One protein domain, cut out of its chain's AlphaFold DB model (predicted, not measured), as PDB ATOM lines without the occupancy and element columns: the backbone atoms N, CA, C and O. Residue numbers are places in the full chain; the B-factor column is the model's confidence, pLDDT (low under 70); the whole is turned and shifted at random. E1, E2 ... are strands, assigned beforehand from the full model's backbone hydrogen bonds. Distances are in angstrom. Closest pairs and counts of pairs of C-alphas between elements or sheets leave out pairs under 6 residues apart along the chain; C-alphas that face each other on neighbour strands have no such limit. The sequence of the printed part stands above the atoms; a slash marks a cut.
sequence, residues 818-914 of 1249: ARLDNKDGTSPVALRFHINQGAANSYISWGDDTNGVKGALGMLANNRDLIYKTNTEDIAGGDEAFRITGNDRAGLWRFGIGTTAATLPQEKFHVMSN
ATOM      1  N   ALA A 818     -47.067  14.507 -43.960       63.19
ATOM      2  CA  ALA A 818     -48.525  14.655 -43.971       63.19
ATOM      3  C   ALA A 818     -48.922  15.983 -44.634       63.19
ATOM      4  O   ALA A 818     -48.292  17.003 -44.364       63.19
ATOM      5  N   ARG A 819     -49.972  15.997 -45.466       63.12
ATOM      6  CA  ARG A 819     -50.554  17.217 -46.059       63.12
ATOM      7  C   ARG A 819     -52.031  17.306 -45.684       63.12
ATOM      8  O   ARG A 819     -52.788  16.390 -45.992       63.12
ATOM      9  N   LEU A 820     -52.422  18.403 -45.043       67.81
ATOM     10  CA  LEU A 820     -53.814  18.820 -44.871       67.81
ATOM     11  C   LEU A 820     -54.090  19.941 -45.876       67.81
ATOM     12  O   LEU A 820     -53.231  20.799 -46.069       67.81
ATOM     13  N   ASP A 821     -55.247  19.909 -46.532       63.00
ATOM     14  CA  ASP A 821     -55.553  20.773 -47.676       63.00
ATOM     15  C   ASP A 821     -57.036  21.163 -47.709       63.00
ATOM     16  O   ASP A 821     -57.875  20.415 -47.200       63.00
ATOM     17  N   ASN A 822     -57.366  22.297 -48.332       61.44
ATOM     18  CA  ASN A 822     -58.755  22.676 -48.596       61.44
ATOM     19  C   ASN A 822     -59.192  22.178 -49.984       61.44
ATOM     20  O   ASN A 822     -58.463  22.321 -50.962       61.44
ATOM     21  N   LYS A 823     -60.396  21.602 -50.085       49.88
ATOM     22  CA  LYS A 823     -60.867  20.886 -51.290       49.88
ATOM     23  C   LYS A 823     -61.227  21.815 -52.464       49.88
ATOM     24  O   LYS A 823     -61.434  21.348 -53.585       49.88
ATOM     25  N   ASP A 824     -61.333  23.115 -52.218       54.34
ATOM     26  CA  ASP A 824     -61.826  24.089 -53.187       54.34
ATOM     27  C   ASP A 824     -60.750  24.375 -54.248       54.34
ATOM     28  O   ASP A 824     -59.804  25.131 -54.024       54.34
ATOM     29  N   GLY A 825     -60.892  23.731 -55.414       54.62
ATOM     30  CA  GLY A 825     -59.877  23.612 -56.476       54.62
ATOM     31  C   GLY A 825     -59.473  24.891 -57.224       54.62
ATOM     32  O   GLY A 825     -59.120  24.816 -58.398       54.62
ATOM     33  N   THR A 826     -59.536  26.054 -56.578       56.53
ATOM     34  CA  THR A 826     -59.072  27.350 -57.092       56.53
ATOM     35  C   THR A 826     -57.970  27.992 -56.239       56.53
ATOM     36  O   THR A 826     -57.316  28.910 -56.730       56.53
ATOM     37  N   SER A 827     -57.716  27.529 -55.004       57.19
ATOM     38  CA  SER A 827     -56.525  27.881 -54.196       57.19
ATOM     39  C   SER A 827     -56.350  26.922 -52.998       57.19
ATOM     40  O   SER A 827     -56.871  27.205 -51.917       57.19
ATOM     41  N   PRO A 828     -55.625  25.796 -53.151       61.44
ATOM     42  CA  PRO A 828     -55.362  24.869 -52.049       61.44
ATOM     43  C   PRO A 828     -54.410  25.490 -51.013       61.44
ATOM     44  O   PRO A 828     -53.263  25.825 -51.321       61.44
ATOM     45  N   VAL A 829     -54.874  25.643 -49.768       62.28
ATOM     46  CA  VAL A 829     -54.025  26.031 -48.629       62.28
ATOM     47  C   VAL A 829     -53.499  24.760 -47.981       62.28
ATOM     48  O   VAL A 829     -54.200  24.097 -47.218       62.28
ATOM     49  N   ALA A 830     -52.246  24.426 -48.285       68.94
ATOM     50  CA  ALA A 830     -51.641  23.168 -47.872       68.94
ATOM     51  C   ALA A 830     -50.769  23.333 -46.621       68.94
ATOM     52  O   ALA A 830     -49.689  23.922 -46.698       68.94
ATOM     53  N   LEU A 831     -51.183  22.745 -45.496       78.00
ATOM     54  CA  LEU A 831     -50.340  22.568 -44.310       78.00
ATOM     55  C   LEU A 831     -49.583  21.239 -44.430       78.00
ATOM     56  O   LEU A 831     -50.195  20.169 -44.450       78.00
ATOM     57  N   ARG A 832     -48.254  21.304 -44.526       79.88
ATOM     58  CA  ARG A 832     -47.363  20.162 -44.764       79.88
ATOM     59  C   ARG A 832     -46.492  19.914 -43.532       79.88
ATOM     60  O   ARG A 832     -45.731  20.784 -43.123       79.88
ATOM     61  N   PHE A 833     -46.564  18.723 -42.953       81.31
ATOM     62  CA  PHE A 833     -45.724  18.294 -41.834       81.31
ATOM     63  C   PHE A 833     -44.552  17.483 -42.392       81.31
ATOM     64  O   PHE A 833     -44.780  16.422 -42.963       81.31
ATOM     65  N   HIS A 834     -43.319  17.956 -42.231       78.50
ATOM     66  CA  HIS A 834     -42.089  17.293 -42.668       78.50
ATOM     67  C   HIS A 834     -41.389  16.669 -41.455       78.50
ATOM     68  O   HIS A 834     -40.635  17.330 -40.737       78.50
ATOM     69  N   ILE A 835     -41.681  15.392 -41.201       72.19
ATOM     70  CA  ILE A 835     -41.205  14.650 -40.028       72.19
ATOM     71  C   ILE A 835     -40.027  13.769 -40.460       72.19
ATOM     72  O   ILE A 835     -40.217  12.653 -40.948       72.19
ATOM     73  N   ASN A 836     -38.805  14.278 -40.298       69.19
ATOM     74  CA  ASN A 836     -37.581  13.615 -40.752       69.19
ATOM     75  C   ASN A 836     -36.819  12.956 -39.596       69.19
ATOM     76  O   ASN A 836     -36.649  13.539 -38.528       69.19
ATOM     77  N   GLN A 837     -36.294  11.749 -39.828       60.03
ATOM     78  CA  GLN A 837     -35.394  11.072 -38.889       60.03
ATOM     79  C   GLN A 837     -33.939  11.163 -39.370       60.03
ATOM     80  O   GLN A 837     -33.647  10.888 -40.532       60.03
ATOM     81  N   GLY A 838     -33.018  11.507 -38.465       64.75
ATOM     82  CA  GLY A 838     -31.581  11.597 -38.750       64.75
ATOM     83  C   GLY A 838     -31.104  13.017 -39.071       64.75
ATOM     84  O   GLY A 838     -31.535  13.982 -38.447       64.75
ATOM     85  N   ALA A 839     -30.177  13.147 -40.022       62.00
ATOM     86  CA  ALA A 839     -29.439  14.385 -40.304       62.00
ATOM     87  C   ALA A 839     -30.197  15.419 -41.173       62.00
ATOM     88  O   ALA A 839     -29.562  16.221 -41.854       62.00
ATOM     89  N   ALA A 840     -31.534  15.405 -41.169       70.56
ATOM     90  CA  ALA A 840     -32.381  16.282 -41.982       70.56
ATOM     91  C   ALA A 840     -33.357  17.104 -41.118       70.56
ATOM     92  O   ALA A 840     -33.789  16.662 -40.054       70.56
ATOM     93  N   ASN A 841     -33.690  18.310 -41.585       79.50
ATOM     94  CA  ASN A 841     -34.562  19.270 -40.897       79.50
ATOM     95  C   ASN A 841     -35.959  18.684 -40.631       79.50
ATOM     96  O   ASN A 841     -36.548  18.093 -41.533       79.50
ATOM     97  N   SER A 842     -36.525  18.906 -39.440       83.00
ATOM     98  CA  SER A 842     -37.921  18.548 -39.131       83.00
ATOM     99  C   SER A 842     -38.751  19.804 -38.910       83.00
ATOM    100  O   SER A 842     -38.445  20.589 -38.014       83.00
ATOM    101  N   TYR A 843     -39.782  20.020 -39.725       86.62
ATOM    102  CA  TYR A 843     -40.532  21.278 -39.748       86.62
ATOM    103  C   TYR A 843     -41.943  21.130 -40.319       86.62
ATOM    104  O   TYR A 843     -42.277  20.146 -40.964       86.62
ATOM    105  N   ILE A 844     -42.783  22.131 -40.096       87.06
ATOM    106  CA  ILE A 844     -44.128  22.261 -40.655       87.06
ATOM    107  C   ILE A 844     -44.104  23.472 -41.589       87.06
ATOM    108  O   ILE A 844     -43.646  24.529 -41.167       87.06
ATOM    109  N   SER A 845     -44.567  23.340 -42.833       86.56
ATOM    110  CA  SER A 845     -44.635  24.433 -43.816       86.56
ATOM    111  C   SER A 845     -46.059  24.663 -44.321       86.56
ATOM    112  O   SER A 845     -46.870  23.737 -44.352       86.56
ATOM    113  N   TRP A 846     -46.384  25.900 -44.699       85.50
ATOM    114  CA  TRP A 846     -47.699  26.256 -45.239       85.50
ATOM    115  C   TRP A 846     -47.617  27.328 -46.326       85.50
ATOM    116  O   TRP A 846     -46.831  28.273 -46.242       85.50
ATOM    117  N   GLY A 847     -48.454  27.191 -47.354       78.12
ATOM    118  CA  GLY A 847     -48.448  28.056 -48.531       78.12
ATOM    119  C   GLY A 847     -49.779  28.079 -49.278       78.12
ATOM    120  O   GLY A 847     -50.636  27.227 -49.043       78.12
ATOM    121  N   ASP A 848     -49.905  29.050 -50.183       73.12
ATOM    122  CA  ASP A 848     -50.911  29.075 -51.247       73.12
ATOM    123  C   ASP A 848     -50.222  28.987 -52.620       73.12
ATOM    124  O   ASP A 848     -49.059  29.373 -52.780       73.12
ATOM    125  N   ASP A 849     -50.940  28.466 -53.614       60.25
ATOM    126  CA  ASP A 849     -50.404  28.251 -54.965       60.25
ATOM    127  C   ASP A 849     -50.368  29.543 -55.816       60.25
ATOM    128  O   ASP A 849     -49.780  29.555 -56.896       60.25
ATOM    129  N   THR A 850     -50.974  30.648 -55.352       60.09
ATOM    130  CA  THR A 850     -51.069  31.923 -56.096       60.09
ATOM    131  C   THR A 850     -50.014  32.966 -55.725       60.09
ATOM    132  O   THR A 850     -49.692  33.805 -56.562       60.09
ATOM    133  N   ASN A 851     -49.459  32.936 -54.509       55.19
ATOM    134  CA  ASN A 851     -48.452  33.894 -54.033       55.19
ATOM    135  C   ASN A 851     -47.247  33.213 -53.348       55.19
ATOM    136  O   ASN A 851     -46.488  33.874 -52.639       55.19
ATOM    137  N   GLY A 852     -47.076  31.899 -53.512       66.75
ATOM    138  CA  GLY A 852     -45.943  31.156 -52.959       66.75
ATOM    139  C   GLY A 852     -46.002  30.952 -51.440       66.75
ATOM    140  O   GLY A 852     -46.930  31.373 -50.742       66.75
ATOM    141  N   VAL A 853     -45.003  30.243 -50.914       69.06
ATOM    142  CA  VAL A 853     -45.080  29.653 -49.570       69.06
ATOM    143  C   VAL A 853     -44.877  30.681 -48.459       69.06
ATOM    144  O   VAL A 853     -43.955  31.492 -48.492       69.06
ATOM    145  N   LYS A 854     -45.778  30.652 -47.470       75.69
ATOM    146  CA  LYS A 854     -45.928  31.701 -46.453       75.69
ATOM    147  C   LYS A 854     -44.974  31.529 -45.283       75.69
ATOM    148  O   LYS A 854     -44.484  32.531 -44.767       75.69
ATOM    149  N   GLY A 855     -44.669  30.293 -44.892       85.31
ATOM    150  CA  GLY A 855     -43.663  30.045 -43.868       85.31
ATOM    151  C   GLY A 855     -43.421  28.581 -43.527       85.31
ATOM    152  O   GLY A 855     -44.153  27.688 -43.955       85.31
ATOM    153  N   ALA A 856     -42.374  28.373 -42.729       87.19
ATOM    154  CA  ALA A 856     -41.942  27.095 -42.188       87.19
ATOM    155  C   ALA A 856     -41.515  27.249 -40.714       87.19
ATOM    156  O   ALA A 856     -40.694  28.104 -40.386       87.19
ATOM    157  N   LEU A 857     -42.056  26.419 -39.820       89.06
ATOM    158  CA  LEU A 857     -41.730  26.353 -38.388       89.06
ATOM    159  C   LEU A 857     -41.126  24.985 -38.061       89.06
ATOM    160  O   LEU A 857     -41.781  23.967 -38.268       89.06
ATOM    161  N   GLY A 858     -39.917  24.931 -37.508       86.69
ATOM    162  CA  GLY A 858     -39.298  23.657 -37.142       86.69
ATOM    163  C   GLY A 858     -37.899  23.751 -36.558       86.69
ATOM    164  O   GLY A 858     -37.444  24.819 -36.164       86.69
ATOM    165  N   MET A 859     -37.225  22.605 -36.488       83.19
ATOM    166  CA  MET A 859     -35.898  22.448 -35.900       83.19
ATOM    167  C   MET A 859     -34.879  21.999 -36.948       83.19
ATOM    168  O   MET A 859     -35.114  21.047 -37.703       83.19
ATOM    169  N   LEU A 860     -33.739  22.691 -36.986       76.25
ATOM    170  CA  LEU A 860     -32.632  22.377 -37.890       76.25
ATOM    171  C   LEU A 860     -31.973  21.042 -37.522       76.25
ATOM    172  O   LEU A 860     -31.829  20.695 -36.349       76.25
ATOM    173  N   ALA A 861     -31.496  20.315 -38.531       73.06
ATOM    174  CA  ALA A 861     -30.706  19.109 -38.321       73.06
ATOM    175  C   ALA A 861     -29.503  19.382 -37.399       73.06
ATOM    176  O   ALA A 861     -28.731  20.316 -37.619       73.06
ATOM    177  N   ASN A 862     -29.323  18.538 -36.379       67.88
ATOM    178  CA  ASN A 862     -28.236  18.614 -35.390       67.88
ATOM    179  C   ASN A 862     -28.193  19.893 -34.524       67.88
ATOM    180  O   ASN A 862     -27.254  20.055 -33.745       67.88
ATOM    181  N   ASN A 863     -29.195  20.774 -34.599       66.56
ATOM    182  CA  ASN A 863     -29.263  21.986 -33.787       66.56
ATOM    183  C   ASN A 863     -30.606  22.060 -33.043       66.56
ATOM    184  O   ASN A 863     -31.665  21.927 -33.647       66.56
ATOM    185  N   ARG A 864     -30.590  22.289 -31.723       72.94
ATOM    186  CA  ARG A 864     -31.809  22.295 -30.881       72.94
ATOM    187  C   ARG A 864     -32.625  23.590 -30.987       72.94
ATOM    188  O   ARG A 864     -33.411  23.896 -30.095       72.94
ATOM    189  N   ASP A 865     -32.430  24.349 -32.054       77.75
ATOM    190  CA  ASP A 865     -33.075  25.637 -32.259       77.75
ATOM    191  C   ASP A 865     -34.448  25.437 -32.902       77.75
ATOM    192  O   ASP A 865     -34.538  24.903 -34.007       77.75
ATOM    193  N   LEU A 866     -35.509  25.893 -32.232       83.88
ATOM    194  CA  LEU A 866     -36.845  25.994 -32.824       83.88
ATOM    195  C   LEU A 866     -36.950  27.330 -33.560       83.88
ATOM    196  O   LEU A 866     -36.815  28.385 -32.945       83.88
ATOM    197  N   ILE A 867     -37.177  27.291 -34.866       84.06
ATOM    198  CA  ILE A 867     -37.109  28.449 -35.758       84.06
ATOM    199  C   ILE A 867     -38.408  28.552 -36.547       84.06
ATOM    200  O   ILE A 867     -38.838  27.579 -37.165       84.06
ATOM    201  N   TYR A 868     -38.999  29.744 -36.571       87.88
ATOM    202  CA  TYR A 868     -40.035  30.114 -37.526       87.88
ATOM    203  C   TYR A 868     -39.456  31.033 -38.597       87.88
ATOM    204  O   TYR A 868     -38.833  32.052 -38.285       87.88
ATOM    205  N   LYS A 869     -39.708  30.694 -39.858       84.19
ATOM    206  CA  LYS A 869     -39.335  31.476 -41.030       84.19
ATOM    207  C   LYS A 869     -40.533  31.773 -41.917       84.19
ATOM    208  O   LYS A 869     -41.435  30.949 -42.039       84.19
ATOM    209  N   THR A 870     -40.507  32.923 -42.573       84.56
ATOM    210  CA  THR A 870     -41.483  33.345 -43.584       84.56
ATOM    211  C   THR A 870     -40.894  33.249 -44.990       84.56
ATOM    212  O   THR A 870     -39.675  33.193 -45.159       84.56
ATOM    213  N   ASN A 871     -41.757  33.246 -46.011       81.25
ATOM    214  CA  ASN A 871     -41.365  33.288 -47.429       81.25
ATOM    215  C   ASN A 871     -40.502  32.088 -47.894       81.25
ATOM    216  O   ASN A 871     -39.611  32.247 -48.731       81.25
ATOM    217  N   THR A 872     -40.706  30.883 -47.340       81.12
ATOM    218  CA  THR A 872     -39.878  29.706 -47.670       81.12
ATOM    219  C   THR A 872     -40.561  28.350 -47.450       81.12
ATOM    220  O   THR A 872     -41.398  28.205 -46.562       81.12
ATOM    221  N   GLU A 873     -40.164  27.352 -48.252       79.62
ATOM    222  CA  GLU A 873     -40.570  25.938 -48.147       79.62
ATOM    223  C   GLU A 873     -39.691  25.089 -47.213       79.62
ATOM    224  O   GLU A 873     -40.017  23.929 -46.965       79.62
ATOM    225  N   ASP A 874     -38.588  25.631 -46.692       79.94
ATOM    226  CA  ASP A 874     -37.665  24.949 -45.776       79.94
ATOM    227  C   ASP A 874     -37.129  25.954 -44.753       79.94
ATOM    228  O   ASP A 874     -36.792  27.089 -45.086       79.94
ATOM    229  N   ILE A 875     -36.960  25.520 -43.508       79.75
ATOM    230  CA  ILE A 875     -36.285  26.294 -42.459       79.75
ATOM    231  C   ILE A 875     -34.811  26.618 -42.794       79.75
ATOM    232  O   ILE A 875     -34.193  27.443 -42.118       79.75
ATOM    233  N   ALA A 876     -34.235  26.030 -43.848       75.12
ATOM    234  CA  ALA A 876     -32.955  26.453 -44.418       75.12
ATOM    235  C   ALA A 876     -33.016  27.814 -45.152       75.12
ATOM    236  O   ALA A 876     -32.089  28.611 -45.004       75.12
ATOM    237  N   GLY A 877     -34.089  28.111 -45.899       73.44
ATOM    238  CA  GLY A 877     -34.242  29.338 -46.703       73.44
ATOM    239  C   GLY A 877     -34.942  30.485 -45.961       73.44
ATOM    240  O   GLY A 877     -35.036  30.440 -44.741       73.44
ATOM    241  N   GLY A 878     -35.435  31.496 -46.687       76.00
ATOM    242  CA  GLY A 878     -36.382  32.513 -46.187       76.00
ATOM    243  C   GLY A 878     -35.894  33.488 -45.111       76.00
ATOM    244  O   GLY A 878     -34.763  33.419 -44.626       76.00
ATOM    245  N   ASP A 879     -36.804  34.382 -44.724       78.31
ATOM    246  CA  ASP A 879     -36.603  35.376 -43.667       78.31
ATOM    247  C   ASP A 879     -36.925  34.759 -42.298       78.31
ATOM    248  O   ASP A 879     -37.963  34.119 -42.131       78.31
ATOM    249  N   GLU A 880     -36.060  34.932 -41.297       79.88
ATOM    250  CA  GLU A 880     -36.278  34.357 -39.965       79.88
ATOM    251  C   GLU A 880     -37.125  35.279 -39.081       79.88
ATOM    252  O   GLU A 880     -36.684  36.360 -38.689       79.88
ATOM    253  N   ALA A 881     -38.330  34.827 -38.731       78.00
ATOM    254  CA  ALA A 881     -39.292  35.588 -37.940       78.00
ATOM    255  C   ALA A 881     -39.019  35.475 -36.429       78.00
ATOM    256  O   ALA A 881     -38.962  36.492 -35.735       78.00
ATOM    257  N   PHE A 882     -38.795  34.262 -35.907       81.50
ATOM    258  CA  PHE A 882     -38.282  34.069 -34.545       81.50
ATOM    259  C   PHE A 882     -37.457  32.787 -34.411       81.50
ATOM    260  O   PHE A 882     -37.646  31.824 -35.155       81.50
ATOM    261  N   ARG A 883     -36.572  32.760 -33.412       82.06
ATOM    262  CA  ARG A 883     -35.749  31.604 -33.041       82.06
ATOM    263  C   ARG A 883     -35.729  31.432 -31.527       82.06
ATOM    264  O   ARG A 883     -35.538  32.395 -30.790       82.06
ATOM    265  N   ILE A 884     -35.865  30.192 -31.066       81.00
ATOM    266  CA  ILE A 884     -35.618  29.789 -29.682       81.00
ATOM    267  C   ILE A 884     -34.409  28.862 -29.680       81.00
ATOM    268  O   ILE A 884     -34.510  27.730 -30.149       81.00
ATOM    269  N   THR A 885     -33.264  29.329 -29.184       76.25
ATOM    270  CA  THR A 885     -32.042  28.518 -29.169       76.25
ATOM    271  C   THR A 885     -31.949  27.676 -27.914       76.25
ATOM    272  O   THR A 885     -32.000  28.228 -26.815       76.25
ATOM    273  N   GLY A 886     -31.760  26.368 -28.078       68.75
ATOM    274  CA  GLY A 886     -31.595  25.407 -26.979       68.75
ATOM    275  C   GLY A 886     -30.143  24.985 -26.723       68.75
ATOM    276  O   GLY A 886     -29.921  23.954 -26.092       68.75
ATOM    277  N   ASN A 887     -29.165  25.708 -27.282       59.94
ATOM    278  CA  ASN A 887     -27.773  25.259 -27.405       59.94
ATOM    279  C   ASN A 887     -26.735  26.332 -27.013       59.94
ATOM    280  O   ASN A 887     -25.684  26.458 -27.644       59.94
ATOM    281  N   ASP A 888     -27.015  27.130 -25.975       56.31
ATOM    282  CA  ASP A 888     -25.935  27.852 -25.295       56.31
ATOM    283  C   ASP A 888     -25.079  26.870 -24.465       56.31
ATOM    284  O   ASP A 888     -25.514  25.771 -24.116       56.31
ATOM    285  N   ARG A 889     -23.839  27.248 -24.121       54.16
ATOM    286  CA  ARG A 889     -22.938  26.389 -23.321       54.16
ATOM    287  C   ARG A 889     -23.419  26.150 -21.874       54.16
ATOM    288  O   ARG A 889     -22.709  25.489 -21.120       54.16
ATOM    289  N   ALA A 890     -24.574  26.692 -21.481       57.94
ATOM    290  CA  ALA A 890     -25.168  26.586 -20.149       57.94
ATOM    291  C   ALA A 890     -26.485  25.776 -20.126       57.94
ATOM    292  O   ALA A 890     -27.033  25.553 -19.049       57.94
ATOM    293  N   GLY A 891     -26.988  25.316 -21.280       60.34
ATOM    294  CA  GLY A 891     -28.237  24.555 -21.391       60.34
ATOM    295  C   GLY A 891     -29.517  25.386 -21.225       60.34
ATOM    296  O   GLY A 891     -30.562  24.826 -20.892       60.34
ATOM    297  N   LEU A 892     -29.457  26.707 -21.424       62.75
ATOM    298  CA  LEU A 892     -30.596  27.612 -21.261       62.75
ATOM    299  C   LEU A 892     -31.269  27.920 -22.604       62.75
ATOM    300  O   LEU A 892     -30.613  28.267 -23.586       62.75
ATOM    301  N   TRP A 893     -32.603  27.862 -22.622       67.56
ATOM    302  CA  TRP A 893     -33.402  28.302 -23.765       67.56
ATOM    303  C   TRP A 893     -33.441  29.832 -23.836       67.56
ATOM    304  O   TRP A 893     -33.713  30.498 -22.834       67.56
ATOM    305  N   ARG A 894     -33.196  30.391 -25.024       70.50
ATOM    306  CA  ARG A 894     -33.182  31.844 -25.270       70.50
ATOM    307  C   ARG A 894     -34.050  32.184 -26.469       70.50
ATOM    308  O   ARG A 894     -33.910  31.552 -27.512       70.50
ATOM    309  N   PHE A 895     -34.925  33.172 -26.329       77.00
ATOM    310  CA  PHE A 895     -35.865  33.579 -27.372       77.00
ATOM    311  C   PHE A 895     -35.365  34.837 -28.093       77.00
ATOM    312  O   PHE A 895     -34.901  35.777 -27.445       77.00
ATOM    313  N   GLY A 896     -35.483  34.890 -29.420       72.56
ATOM    314  CA  GLY A 896     -35.180  36.087 -30.203       72.56
ATOM    315  C   GLY A 896     -36.060  36.265 -31.438       72.56
ATOM    316  O   GLY A 896     -36.578  35.294 -31.989       72.56
ATOM    317  N   ILE A 897     -36.228  37.522 -31.858       73.56
ATOM    318  CA  ILE A 897     -37.101  37.942 -32.969       73.56
ATOM    319  C   ILE A 897     -36.267  38.611 -34.066       73.56
ATOM    320  O   ILE A 897     -35.498  39.531 -33.769       73.56
ATOM    321  N   GLY A 898     -36.493  38.176 -35.312       64.38
ATOM    322  CA  GLY A 898     -36.034  38.810 -36.550       64.38
ATOM    323  C   GLY A 898     -34.536  38.705 -36.840       64.38
ATOM    324  O   GLY A 898     -33.753  39.474 -36.285       64.38
ATOM    325  N   THR A 899     -34.116  37.815 -37.750       56.50
ATOM    326  CA  THR A 899     -32.703  37.736 -38.179       56.50
ATOM    327  C   THR A 899     -32.517  37.580 -39.689       56.50
ATOM    328  O   THR A 899     -33.277  36.904 -40.380       56.50
ATOM    329  N   THR A 900     -31.415  38.137 -40.194       54.06
ATOM    330  CA  THR A 900     -30.783  37.728 -41.456       54.06
ATOM    331  C   THR A 900     -29.722  36.656 -41.178       54.06
ATOM    332  O   THR A 900     -28.524  36.899 -41.279       54.06
ATOM    333  N   ALA A 901     -30.174  35.457 -40.796       54.59
ATOM    334  CA  ALA A 901     -29.435  34.182 -40.756       54.59
ATOM    335  C   ALA A 901     -28.132  34.059 -39.914       54.59
ATOM    336  O   ALA A 901     -27.626  32.945 -39.782       54.59
ATOM    337  N   ALA A 902     -27.572  35.138 -39.352       54.34
ATOM    338  CA  ALA A 902     -26.158  35.178 -38.948       54.34
ATOM    339  C   ALA A 902     -25.854  35.313 -37.437       54.34
ATOM    340  O   ALA A 902     -24.683  35.259 -37.059       54.34
ATOM    341  N   THR A 903     -26.846  35.491 -36.555       57.50
ATOM    342  CA  THR A 903     -26.605  35.786 -35.123       57.50
ATOM    343  C   THR A 903     -27.512  35.004 -34.171       57.50
ATOM    344  O   THR A 903     -28.725  34.953 -34.346       57.50
ATOM    345  N   LEU A 904     -26.921  34.420 -33.120       61.72
ATOM    346  CA  LEU A 904     -27.638  33.699 -32.058       61.72
ATOM    347  C   LEU A 904     -28.102  34.660 -30.936       61.72
ATOM    348  O   LEU A 904     -27.398  35.631 -30.646       61.72
ATOM    349  N   PRO A 905     -29.231  34.397 -30.244       60.94
ATOM    350  CA  PRO A 905     -29.649  35.131 -29.050       60.94
ATOM    351  C   PRO A 905     -28.594  35.079 -27.931       60.94
ATOM    352  O   PRO A 905     -28.338  34.033 -27.329       60.94
ATOM    353  N   GLN A 906     -27.973  36.221 -27.623       61.56
ATOM    354  CA  GLN A 906     -26.979  36.301 -26.543       61.56
ATOM    355  C   GLN A 906     -27.611  36.481 -25.152       61.56
ATOM    356  O   GLN A 906     -26.959  36.182 -24.157       61.56
ATOM    357  N   GLU A 907     -28.894  36.841 -25.093       66.25
ATOM    358  CA  GLU A 907     -29.661  37.069 -23.864       66.25
ATOM    359  C   GLU A 907     -31.017  36.349 -23.893       66.25
ATOM    360  O   GLU A 907     -31.455  35.872 -24.940       66.25
ATOM    361  N   LYS A 908     -31.698  36.265 -22.738       64.75
ATOM    362  CA  LYS A 908     -32.960  35.503 -22.579       64.75
ATOM    363  C   LYS A 908     -34.102  35.976 -23.494       64.75
ATOM    364  O   LYS A 908     -34.934  35.158 -23.882       64.75
ATOM    365  N   PHE A 909     -34.116  37.263 -23.844       73.19
ATOM    366  CA  PHE A 909     -35.004  37.868 -24.838       73.19
ATOM    367  C   PHE A 909     -34.178  38.821 -25.716       73.19
ATOM    368  O   PHE A 909     -33.839  39.920 -25.280       73.19
ATOM    369  N   HIS A 910     -33.802  38.391 -26.925       71.31
ATOM    370  CA  HIS A 910     -32.943  39.160 -27.833       71.31
ATOM    371  C   HIS A 910     -33.714  39.628 -29.075       71.31
ATOM    372  O   HIS A 910     -34.009  38.850 -29.982       71.31
ATOM    373  N   VAL A 911     -34.026  40.920 -29.126       76.62
ATOM    374  CA  VAL A 911     -34.635  41.568 -30.295       76.62
ATOM    375  C   VAL A 911     -33.515  41.913 -31.280       76.62
ATOM    376  O   VAL A 911     -32.672  42.745 -30.962       76.62
ATOM    377  N   MET A 912     -33.471  41.240 -32.436       71.56
ATOM    378  CA  MET A 912     -32.375  41.356 -33.414       71.56
ATOM    379  C   MET A 912     -32.736  42.216 -34.638       71.56
ATOM    380  O   MET A 912     -31.856  42.853 -35.220       71.56
ATOM    381  N   SER A 913     -34.025  42.366 -34.948       77.44
ATOM    382  CA  SER A 913     -34.561  43.437 -35.802       77.44
ATOM    383  C   SER A 913     -35.560  44.301 -35.031       77.44
ATOM    384  O   SER A 913     -36.068  43.876 -33.998       77.44
ATOM    385  N   ASN A 914     -35.903  45.486 -35.546       83.31
ATOM    386  CA  ASN A 914     -36.908  46.351 -34.919       83.31
ATOM    387  C   ASN A 914     -38.226  45.590 -34.658       83.31
ATOM    388  O   ASN A 914     -38.772  44.961 -35.565       83.31
TER     389      ASN A 914
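AT A GLANCE: This is residues 818 to 914 of the 1249 residues of an uncharacterized protein of Elusimicrobia bacterium GWA2_61_42 (UniProt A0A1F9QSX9). The domain is one long, twisted sheet, a single flat slab of eight strands laid side by side in the order in which they follow along the chain, with no named helix on either face. The chain zigzags from E1 at one edge through E7, and the link after E7 leads back so that the short E8 closes the other edge parallel to E7. The printed part has 97 residues with eight named strands, E1 to E8, in the order E1, E2, E3, E4, E5, E6, E7, E8 across a mixed sheet. The class is all strand, though under half of the residues, 44 of the 97, are in named strands. It is flat, spanning 50 by 34 by 16 A, and only just compact, close to loose, with a radius of gyration of the C-alphas of 14.9 A.

IN THESE COORDINATES: E1, residues 818 to 820, begins at C-alpha 818 (-48.525, 14.655, -43.971). E2 is residues 830 to 834. E3, residues 842 to 848, is 20.6 A long from first to last C-alpha. E4, residues 852 to 859, is the longest strand by residues, at 21.6 A, and begins at C-alpha 852 (-45.943, 31.156, -52.959). E5 is residues 866 to 870, and E6, residues 879 to 885, is 16.7 A long. E7, residues 894 to 899, is 14.2 A long. E8, residues 909 to 911, ends at C-alpha 911 (-34.635, 41.568, -30.295).

HOW THE PARTS SIT: E1 to E7 form a meander, each strand the antiparallel neighbour of the one before, and each successive two are a hairpin. The edge strand E1 pairs with E2 at 163 degrees, with N 820 and O 831 2.9 A apart. E2 and E3 stand at 166 degrees, with N 834 and O 843 at 2.7 A. E3 and E4 stand at 165 degrees, with N 844 and O 857 at 2.8 A; the C-alphas of Tyr 843 and Gly 858, which face each other, are 3.7 A apart. Between E4 and E5, at 172 degrees, N 858 and O 867 are 2.9 A apart. Between E5 and E6, also at 172 degrees, N 868 and O 882 are at 2.9 A. E6 and E7 stand at 167 degrees, with N 896 and O 883 at 2.8 A. E8, the other edge strand, is parallel to E7 at 8 degrees, with N 910 and O 895 at 2.9 A. These N and O pairs are within hydrogen-bond range. Strands E1 and E8 are apart. From edge to edge the strands' lines turn by 66 degrees.

THE WHOLE: The two C-alphas farthest apart, of Gly 825 and Ala 890, are 50.3 A apart. The printed part has no cut. The link from E3 to E4 is tight, and the other links are short. The mean pLDDT of the printed part is 71.3; 43 residues are under 70, among them 818 to 830, 886 to 893 and 898 to 908.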